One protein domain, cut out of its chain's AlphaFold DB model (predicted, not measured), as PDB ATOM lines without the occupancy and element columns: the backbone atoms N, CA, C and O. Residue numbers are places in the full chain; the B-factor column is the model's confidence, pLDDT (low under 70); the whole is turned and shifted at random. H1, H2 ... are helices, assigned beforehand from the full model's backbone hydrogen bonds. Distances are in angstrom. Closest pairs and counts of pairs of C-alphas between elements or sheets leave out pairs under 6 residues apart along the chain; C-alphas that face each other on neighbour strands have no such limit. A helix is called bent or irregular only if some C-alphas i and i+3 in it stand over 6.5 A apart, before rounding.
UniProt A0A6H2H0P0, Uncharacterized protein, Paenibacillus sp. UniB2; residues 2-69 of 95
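Overview. This is residues 2 to 69 of the 95 residues of an uncharacterized protein of Paenibacillus sp. UniB2 (UniProt A0A6H2H0P0). You see a wide, open U: long helix H1 is one leg, short H2 lies at the turn, and bent helix H3 folds back as the other leg. The 68 printed residues have three named helices, H1, H2, H3, and no named strand: all helix. The whole is only just extended, close to loose, with a radius of gyration of the C-alphas of 16.5 A, and flat, spanning 48 by 29 by 15 A.

Along the chain. Find C-alpha 2 at (158.422, 203.160, 131.130); from there H1, residues 2 to 33, runs 46.9 A. Next comes H2, residues 35 to 39, 6.7 A. H3, residues 41 to 67, was assigned as one helix by its hydrogen bonds but is bent: C-alphas 54 and 57 are 6.9 A apart. Arm H3a, residues 41 to 54, runs 19.9 A; H3b, residues 57 to 67, runs 15.2 A to C-alpha 67 at (162.087, 194.081, 106.812).

Arrangement. H1, with residues 30 to 31 alone, only just touches H2, with 3 pairs of C-alphas within 8 A, only at the corner; Gly 31 and Leu 38 have the closest C-alphas, 6.2 A. H3a and H3b stand at a steep tilt of 46 degrees. H1 is apart from both arms. Every O i to N i+4 pair is within hydrogen-bond range in H1, H2, H3a and H3b.

Size, cuts and confidence. The printed part has no cut, and both links are tight. Confidence is under 70 at residues 2 to 4, 6, 35 to 38 and 68 to 69.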
ATOM      1  N   LYS A   2     158.045 204.371 131.912       56.28
ATOM      2  CA  LYS A   2     158.422 203.160 131.130       56.28
ATOM      3  C   LYS A   2     158.638 201.861 131.938       56.28
ATOM      4  O   LYS A   2     158.200 200.799 131.518       56.28
ATOM      5  N   LYS A   3     159.289 201.915 133.110       61.00
ATOM      6  CA  LYS A   3     159.649 200.702 133.880       61.00
ATOM      7  C   LYS A   3     158.443 199.934 134.446       61.00
ATOM      8  O   LYS A   3     158.524 198.721 134.597       61.00
ATOM      9  N   ARG A   4     157.331 200.617 134.760       67.94
ATOM     10  CA  ARG A   4     156.124 199.980 135.327       67.94
ATOM     11  C   ARG A   4     155.301 199.287 134.240       67.94
ATOM     12  O   ARG A   4     154.887 198.153 134.441       67.94
ATOM     13  N   THR A   5     155.160 199.917 133.073       70.12
ATOM     14  CA  THR A   5     154.482 199.341 131.901       70.12
ATOM     15  C   THR A   5     155.193 198.099 131.376       70.12
ATOM     16  O   THR A   5     154.537 197.095 131.134       70.12
ATOM     17  N   VAL A   6     156.529 198.104 131.299       69.75
ATOM     18  CA  VAL A   6     157.303 196.917 130.879       69.75
ATOM     19  C   VAL A   6     157.136 195.751 131.865       69.75
ATOM     20  O   VAL A   6     157.048 194.598 131.454       69.75
ATOM     21  N   LYS A   7     157.039 196.034 133.171       74.94
ATOM     22  CA  LYS A   7     156.841 195.002 134.203       74.94
ATOM     23  C   LYS A   7     155.449 194.367 134.122       74.94
ATOM     24  O   LYS A   7     155.334 193.155 134.251       74.94
ATOM     25  N   ILE A   8     154.422 195.181 133.867       79.25
ATOM     26  CA  ILE A   8     153.044 194.718 133.648       79.25
ATOM     27  C   ILE A   8     152.961 193.906 132.355       79.25
ATOM     28  O   ILE A   8     152.414 192.811 132.366       79.25
ATOM     29  N   PHE A   9     153.575 194.384 131.271       79.31
ATOM     30  CA  PHE A   9     153.595 193.673 129.993       79.31
ATOM     31  C   PHE A   9     154.265 192.297 130.114       79.31
ATOM     32  O   PHE A   9     153.725 191.311 129.628       79.31
ATOM     33  N   LYS A  10     155.383 192.207 130.848       77.94
ATOM     34  CA  LYS A  10     156.079 190.937 131.111       77.94
ATOM     35  C   LYS A  10     155.269 189.978 131.996       77.94
ATOM     36  O   LYS A  10     155.340 188.765 131.816       77.94
ATOM     37  N   ALA A  11     154.509 190.505 132.957       81.44
ATOM     38  CA  ALA A  11     153.618 189.698 133.788       81.44
ATOM     39  C   ALA A  11     152.424 189.164 132.981       81.44
ATOM     40  O   ALA A  11     152.103 187.983 133.082       81.44
ATOM     41  N   ILE A  12     151.823 190.011 132.138       84.31
ATOM     42  CA  ILE A  12     150.742 189.616 131.229       84.31
ATOM     43  C   ILE A  12     151.256 188.559 130.257       84.31
ATOM     44  O   ILE A  12     150.653 187.500 130.184       84.31
ATOM     45  N   SER A  13     152.398 188.779 129.595       80.38
ATOM     46  CA  SER A  13     152.955 187.801 128.653       80.38
ATOM     47  C   SER A  13     153.245 186.453 129.317       80.38
ATOM     48  O   SER A  13     152.935 185.412 128.747       80.38
ATOM     49  N   GLY A  14     153.806 186.457 130.532       83.25
ATOM     50  CA  GLY A  14     154.045 185.230 131.295       83.25
ATOM     51  C   GLY A  14     152.751 184.490 131.645       83.25
ATOM     52  O   GLY A  14     152.691 183.268 131.520       83.25
ATOM     53  N   LEU A  15     151.698 185.226 132.013       87.81
ATOM     54  CA  LEU A  15     150.377 184.657 132.274       87.81
ATOM     55  C   LEU A  15     149.759 184.055 131.003       87.81
ATOM     56  O   LEU A  15     149.213 182.956 131.062       87.81
ATOM     57  N   THR A  16     149.887 184.719 129.850       83.12
ATOM     58  CA  THR A  16     149.382 184.197 128.571       83.12
ATOM     59  C   THR A  16     150.065 182.887 128.190       83.12
ATOM     60  O   THR A  16     149.390 181.942 127.790       83.12
ATOM     61  N   VAL A  17     151.390 182.801 128.359       85.12
ATOM     62  CA  VAL A  17     152.158 181.572 128.094       85.12
ATOM     63  C   VAL A  17     151.706 180.437 129.014       85.12
ATOM     64  O   VAL A  17     151.480 179.323 128.543       85.12
ATOM     65  N   LEU A  18     151.513 180.712 130.307       88.12
ATOM     66  CA  LEU A  18     151.037 179.712 131.264       88.12
ATOM     67  C   LEU A  18     149.645 179.177 130.888       88.12
ATOM     68  O   LEU A  18     149.438 177.965 130.873       88.12
ATOM     69  N   ILE A  19     148.710 180.066 130.539       87.44
ATOM     70  CA  ILE A  19     147.360 179.691 130.090       87.44
ATOM     71  C   ILE A  19     147.433 178.836 128.823       87.44
ATOM     72  O   ILE A  19     146.719 177.842 128.713       87.44
ATOM     73  N   PHE A  20     148.313 179.185 127.886       84.25
ATOM     74  CA  PHE A  20     148.478 178.445 126.640       84.25
ATOM     75  C   PHE A  20     148.995 177.020 126.871       84.25
ATOM     76  O   PHE A  20     148.460 176.074 126.294       84.25
ATOM     77  N   ILE A  21     149.977 176.848 127.763       88.38
ATOM     78  CA  ILE A  21     150.503 175.526 128.143       88.38
ATOM     79  C   ILE A  21     149.409 174.678 128.799       88.38
ATOM     80  O   ILE A  21     149.239 173.513 128.442       88.38
ATOM     81  N   LEU A  22     148.641 175.258 129.726       89.25
ATOM     82  CA  LEU A  22     147.535 174.558 130.386       89.25
ATOM     83  C   LEU A  22     146.434 174.169 129.392       89.25
ATOM     84  O   LEU A  22     145.928 173.051 129.452       89.25
ATOM     85  N   PHE A  23     146.098 175.057 128.455       85.12
ATOM     86  CA  PHE A  23     145.124 174.787 127.401       85.12
ATOM     87  C   PHE A  23     145.574 173.638 126.490       85.12
ATOM     88  O   PHE A  23     144.796 172.721 126.230       85.12
ATOM     89  N   PHE A  24     146.837 173.640 126.056       84.56
ATOM     90  CA  PHE A  24     147.399 172.552 125.254       84.56
ATOM     91  C   PHE A  24     147.451 171.227 126.016       84.56
ATOM     92  O   PHE A  24     147.074 170.191 125.471       84.56
ATOM     93  N   GLY A  25     147.879 171.254 127.281       85.69
ATOM     94  CA  GLY A  25     147.894 170.068 128.137       85.69
ATOM     95  C   GLY A  25     146.495 169.481 128.326       85.69
ATOM     96  O   GLY A  25     146.306 168.274 128.192       85.69
ATOM     97  N   PHE A  26     145.496 170.335 128.553       85.06
ATOM     98  CA  PHE A  26     144.098 169.920 128.638       85.06
ATOM     99  C   PHE A  26     143.586 169.329 127.318       85.06
ATOM    100  O   PHE A  26     142.979 168.262 127.326       85.06
ATOM    101  N   MET A  27     143.881 169.968 126.181       80.31
ATOM    102  CA  MET A  27     143.547 169.455 124.846       80.31
ATOM    103  C   MET A  27     144.112 168.059 124.594       80.31
ATOM    104  O   MET A  27     143.395 167.190 124.105       80.31
ATOM    105  N   LEU A  28     145.374 167.826 124.957       80.81
ATOM    106  CA  LEU A  28     146.005 166.514 124.815       80.81
ATOM    107  C   LEU A  28     145.330 165.465 125.705       80.81
ATOM    108  O   LEU A  28     145.047 164.365 125.238       80.81
ATOM    109  N   LEU A  29     145.010 165.803 126.957       82.81
ATOM    110  CA  LEU A  29     144.323 164.886 127.872       82.81
ATOM    111  C   LEU A  29     142.901 164.544 127.409       82.81
ATOM    112  O   LEU A  29     142.499 163.383 127.470       82.81
ATOM    113  N   VAL A  30     142.141 165.531 126.935       79.75
ATOM    114  CA  VAL A  30     140.800 165.304 126.374       79.75
ATOM    115  C   VAL A  30     140.896 164.500 125.083       79.75
ATOM    116  O   VAL A  30     140.126 163.564 124.890       79.75
ATOM    117  N   GLY A  31     141.867 164.811 124.230       73.25
ATOM    118  CA  GLY A  31     142.053 164.123 122.961       73.25
ATOM    119  C   GLY A  31     142.437 162.651 123.098       73.25
ATOM    120  O   GLY A  31     141.995 161.827 122.302       73.25
ATOM    121  N   VAL A  32     143.211 162.306 124.132       76.25
ATOM    122  CA  VAL A  32     143.567 160.912 124.445       76.25
ATOM    123  C   VAL A  32     142.378 160.139 125.022       76.25
ATOM    124  O   VAL A  32     142.209 158.966 124.700       76.25
ATOM    125  N   ASN A  33     141.543 160.776 125.848       75.81
ATOM    126  CA  ASN A  33     140.405 160.107 126.489       75.81
ATOM    127  C   ASN A  33     139.148 160.037 125.606       75.81
ATOM    128  O   ASN A  33     138.326 159.142 125.787       75.81
ATOM    129  N   SER A  34     139.004 160.953 124.647       71.50
ATOM    130  CA  SER A  34     137.786 161.118 123.853       71.50
ATOM    131  C   SER A  34     138.133 161.262 122.372       71.50
ATOM    132  O   SER A  34     138.160 162.363 121.822       71.50
ATOM    133  N   VAL A  35     138.371 160.129 121.703       68.19
ATOM    134  CA  VAL A  35     138.719 160.065 120.267       68.19
ATOM    135  C   VAL A  35     137.664 160.745 119.379       68.19
ATOM    136  O   VAL A  35     137.972 161.224 118.289       68.19
ATOM    137  N   ASP A  36     136.423 160.826 119.853       69.31
ATOM    138  CA  ASP A  36     135.313 161.471 119.149       69.31
ATOM    139  C   ASP A  36     135.466 162.996 119.060       69.31
ATOM    140  O   ASP A  36     135.037 163.598 118.078       69.31
ATOM    141  N   VAL A  37     136.165 163.622 120.013       68.69
ATOM    142  CA  VAL A  37     136.434 165.071 120.003       68.69
ATOM    143  C   VAL A  37     137.439 165.438 118.907       68.69
ATOM    144  O   VAL A  37     137.328 166.500 118.300       68.69
ATOM    145  N   LEU A  38     138.388 164.545 118.594       68.50
ATOM    146  CA  LEU A  38     139.323 164.730 117.474       68.50
ATOM    147  C   LEU A  38     138.657 164.518 116.112       68.50
ATOM    148  O   LEU A  38     139.133 165.045 115.108       68.50
ATOM    149  N   LYS A  39     137.584 163.724 116.064       74.38
ATOM    150  CA  LYS A  39     136.828 163.450 114.835       74.38
ATOM    151  C   LYS A  39     135.817 164.546 114.511       74.38
ATOM    152  O   LYS A  39     135.383 164.635 113.364       74.38
ATOM    153  N   ASP A  40     135.457 165.376 115.487       81.19
ATOM    154  CA  ASP A  40     134.598 166.530 115.260       81.19
ATOM    155  C   ASP A  40     135.363 167.617 114.486       81.19
ATOM    156  O   ASP A  40     136.173 168.386 115.018       81.19
ATOM    157  N   SER A  41     135.086 167.681 113.184       81.00
ATOM    158  CA  SER A  41     135.690 168.641 112.263       81.00
ATOM    159  C   SER A  41     135.342 170.091 112.606       81.00
ATOM    160  O   SER A  41     136.150 170.987 112.351       81.00
ATOM    161  N   ILE A  42     134.182 170.343 113.221       85.62
ATOM    162  CA  ILE A  42     133.761 171.686 113.637       85.62
ATOM    163  C   ILE A  42     134.613 172.133 114.820       85.62
ATOM    164  O   ILE A  42     135.104 173.267 114.839       85.62
ATOM    165  N   PHE A  43     134.812 171.243 115.792       82.06
ATOM    166  CA  PHE A  43     135.658 171.518 116.946       82.06
ATOM    167  C   PHE A  43     137.107 171.769 116.520       82.06
ATOM    168  O   PHE A  43     137.667 172.823 116.833       82.06
ATOM    169  N   MET A  44     137.685 170.871 115.721       82.12
ATOM    170  CA  MET A  44     139.076 170.987 115.276       82.12
ATOM    171  C   MET A  44     139.330 172.238 114.423       82.12
ATOM    172  O   MET A  44     140.355 172.897 114.610       82.12
ATOM    173  N   ASN A  45     138.388 172.648 113.564       87.25
ATOM    174  CA  ASN A  45     138.522 173.900 112.809       87.25
ATOM    175  C   ASN A  45     138.524 175.142 113.708       87.25
ATOM    176  O   ASN A  45     139.283 176.080 113.461       87.25
ATOM    177  N   ARG A  46     137.699 175.170 114.762       84.94
ATOM    178  CA  ARG A  46     137.688 176.294 115.714       84.94
ATOM    179  C   ARG A  46     139.009 176.392 116.467       84.94
ATOM    180  O   ARG A  46     139.541 177.487 116.627       84.94
ATOM    181  N   VAL A  47     139.553 175.252 116.883       83.44
ATOM    182  CA  VAL A  47     140.859 175.176 117.549       83.44
ATOM    183  C   VAL A  47     141.964 175.658 116.614       83.44
ATOM    184  O   VAL A  47     142.769 176.499 117.010       83.44
ATOM    185  N   ALA A  48     141.964 175.199 115.361       84.56
ATOM    186  CA  ALA A  48     142.924 175.631 114.350       84.56
ATOM    187  C   ALA A  48     142.849 177.145 114.083       84.56
ATOM    188  O   ALA A  48     143.886 177.799 114.008       84.56
ATOM    189  N   LEU A  49     141.646 177.725 114.009       87.19
ATOM    190  CA  LEU A  49     141.460 179.171 113.846       87.19
ATOM    191  C   LEU A  49     142.003 179.972 115.035       87.19
ATOM    192  O   LEU A  49     142.658 180.993 114.832       87.19
ATOM    193  N   ILE A  50     141.766 179.509 116.264       85.56
ATOM    194  CA  ILE A  50     142.282 180.164 117.476       85.56
ATOM    195  C   ILE A  50     143.812 180.095 117.510       85.56
ATOM    196  O   ILE A  50     144.468 181.102 117.778       85.56
ATOM    197  N   LEU A  51     144.389 178.931 117.197       82.44
ATOM    198  CA  LEU A  51     145.840 178.755 117.104       82.44
ATOM    199  C   LEU A  51     146.449 179.642 116.017       82.44
ATOM    200  O   LEU A  51     147.455 180.308 116.260       82.44
ATOM    201  N   GLY A  52     145.802 179.706 114.853       84.25
ATOM    202  CA  GLY A  52     146.176 180.607 113.770       84.25
ATOM    203  C   GLY A  52     146.190 182.060 114.238       84.25
ATOM    204  O   GLY A  52     147.221 182.718 114.135       84.25
ATOM    205  N   ALA A  53     145.103 182.540 114.847       83.75
ATOM    206  CA  ALA A  53     145.000 183.915 115.337       83.75
ATOM    207  C   ALA A  53     146.064 184.265 116.393       83.75
ATOM    208  O   ALA A  53     146.641 185.352 116.350       83.75
ATOM    209  N   LEU A  54     146.369 183.340 117.310       81.75
ATOM    210  CA  LEU A  54     147.400 183.530 118.337       81.75
ATOM    211  C   LEU A  54     148.824 183.559 117.765       81.75
ATOM    212  O   LEU A  54     149.707 184.158 118.378       81.75
ATOM    213  N   SER A  55     149.054 182.956 116.596       82.12
ATOM    214  CA  SER A  55     150.362 182.954 115.925       82.12
ATOM    215  C   SER A  55     150.664 184.241 115.139       82.12
ATOM    216  O   SER A  55     151.834 184.577 114.947       82.12
ATOM    217  N   ILE A  56     149.630 184.995 114.733       82.44
ATOM    218  CA  ILE A  56     149.760 186.197 113.884       82.44
ATOM    219  C   ILE A  56     150.712 187.248 114.474       82.44
ATOM    220  O   ILE A  56     151.559 187.740 113.728       82.44
ATOM    221  N   PRO A  57     150.648 187.607 115.773       80.06
ATOM    222  CA  PRO A  57     151.544 188.617 116.332       80.06
ATOM    223  C   PRO A  57     153.024 188.227 116.228       80.06
ATOM    224  O   PRO A  57     153.851 189.074 115.907       80.06
ATOM    225  N   GLY A  58     153.352 186.949 116.453       78.56
ATOM    226  CA  GLY A  58     154.721 186.438 116.345       78.56
ATOM    227  C   GLY A  58     155.238 186.462 114.905       78.56
ATOM    228  O   GLY A  58     156.350 186.925 114.650       78.56
ATOM    229  N   LEU A  59     154.395 186.047 113.955       80.75
ATOM    230  CA  LEU A  59     154.680 186.152 112.522       80.75
ATOM    231  C   LEU A  59     154.904 187.605 112.091       80.75
ATOM    232  O   LEU A  59     155.839 187.879 111.346       80.75
ATOM    233  N   LEU A  60     154.100 188.547 112.597       80.00
ATOM    234  CA  LEU A  60     154.277 189.970 112.300       80.00
ATOM    235  C   LEU A  60     155.610 190.505 112.828       80.00
ATOM    236  O   LEU A  60     156.275 191.249 112.115       80.00
ATOM    237  N   THR A  61     156.010 190.132 114.049       80.12
ATOM    238  CA  THR A  61     157.306 190.556 114.603       80.12
ATOM    239  C   THR A  61     158.477 190.002 113.804       80.12
ATOM    240  O   THR A  61     159.383 190.753 113.474       80.12
ATOM    241  N   GLN A  62     158.418 188.731 113.399       79.06
ATOM    242  CA  GLN A  62     159.459 188.130 112.561       79.06
ATOM    243  C   GLN A  62     159.535 188.795 111.185       79.06
ATOM    244  O   GLN A  62     160.623 189.047 110.679       79.06
ATOM    245  N   LEU A  63     158.385 189.110 110.586       82.44
ATOM    246  CA  LEU A  63     158.342 189.792 109.298       82.44
ATOM    247  C   LEU A  63     158.892 191.221 109.405       82.44
ATOM    248  O   LEU A  63     159.623 191.663 108.526       82.44
ATOM    249  N   LEU A  64     158.574 191.928 110.493       79.38
ATOM    250  CA  LEU A  64     159.128 193.250 110.776       79.38
ATOM    251  C   LEU A  64     160.640 193.206 110.987       79.38
ATOM    252  O   LEU A  64     161.297 194.095 110.460       79.38
ATOM    253  N   ASP A  65     161.176 192.197 111.676       78.25
ATOM    254  CA  ASP A  65     162.622 192.018 111.873       78.25
ATOM    255  C   ASP A  65     163.355 191.742 110.551       78.25
ATOM    256  O   ASP A  65     164.447 192.255 110.340       78.25
ATOM    257  N   ILE A  66     162.747 190.978 109.636       78.44
ATOM    258  CA  ILE A  66     163.307 190.733 108.294       78.44
ATOM    259  C   ILE A  66     163.277 192.014 107.446       78.44
ATOM    260  O   ILE A  66     164.200 192.286 106.687       78.44
ATOM    261  N   ILE A  67     162.213 192.814 107.554       77.69
ATOM    262  CA  ILE A  67     162.087 194.081 106.812       77.69
ATOM    263  C   ILE A  67     162.995 195.169 107.410       77.69
ATOM    264  O   ILE A  67     163.545 195.982 106.669       77.69
ATOM    265  N   HIS A  68     163.149 195.190 108.735       66.75
ATOM    266  CA  HIS A  68     164.030 196.085 109.491       66.75
ATOM    267  C   HIS A  68     165.346 195.394 109.828       66.75
ATOM    268  O   HIS A  68     165.852 195.546 110.938       66.75
ATOM    269  N   GLU A  69     165.903 194.624 108.895       64.19
ATOM    270  CA  GLU A  69     167.259 194.117 109.041       64.19
ATOM    271  C   GLU A  69     168.211 195.327 109.000       64.19
ATOM    272  O   GLU A  69     168.726 195.738 107.958       64.19
TER     273      GLU A  69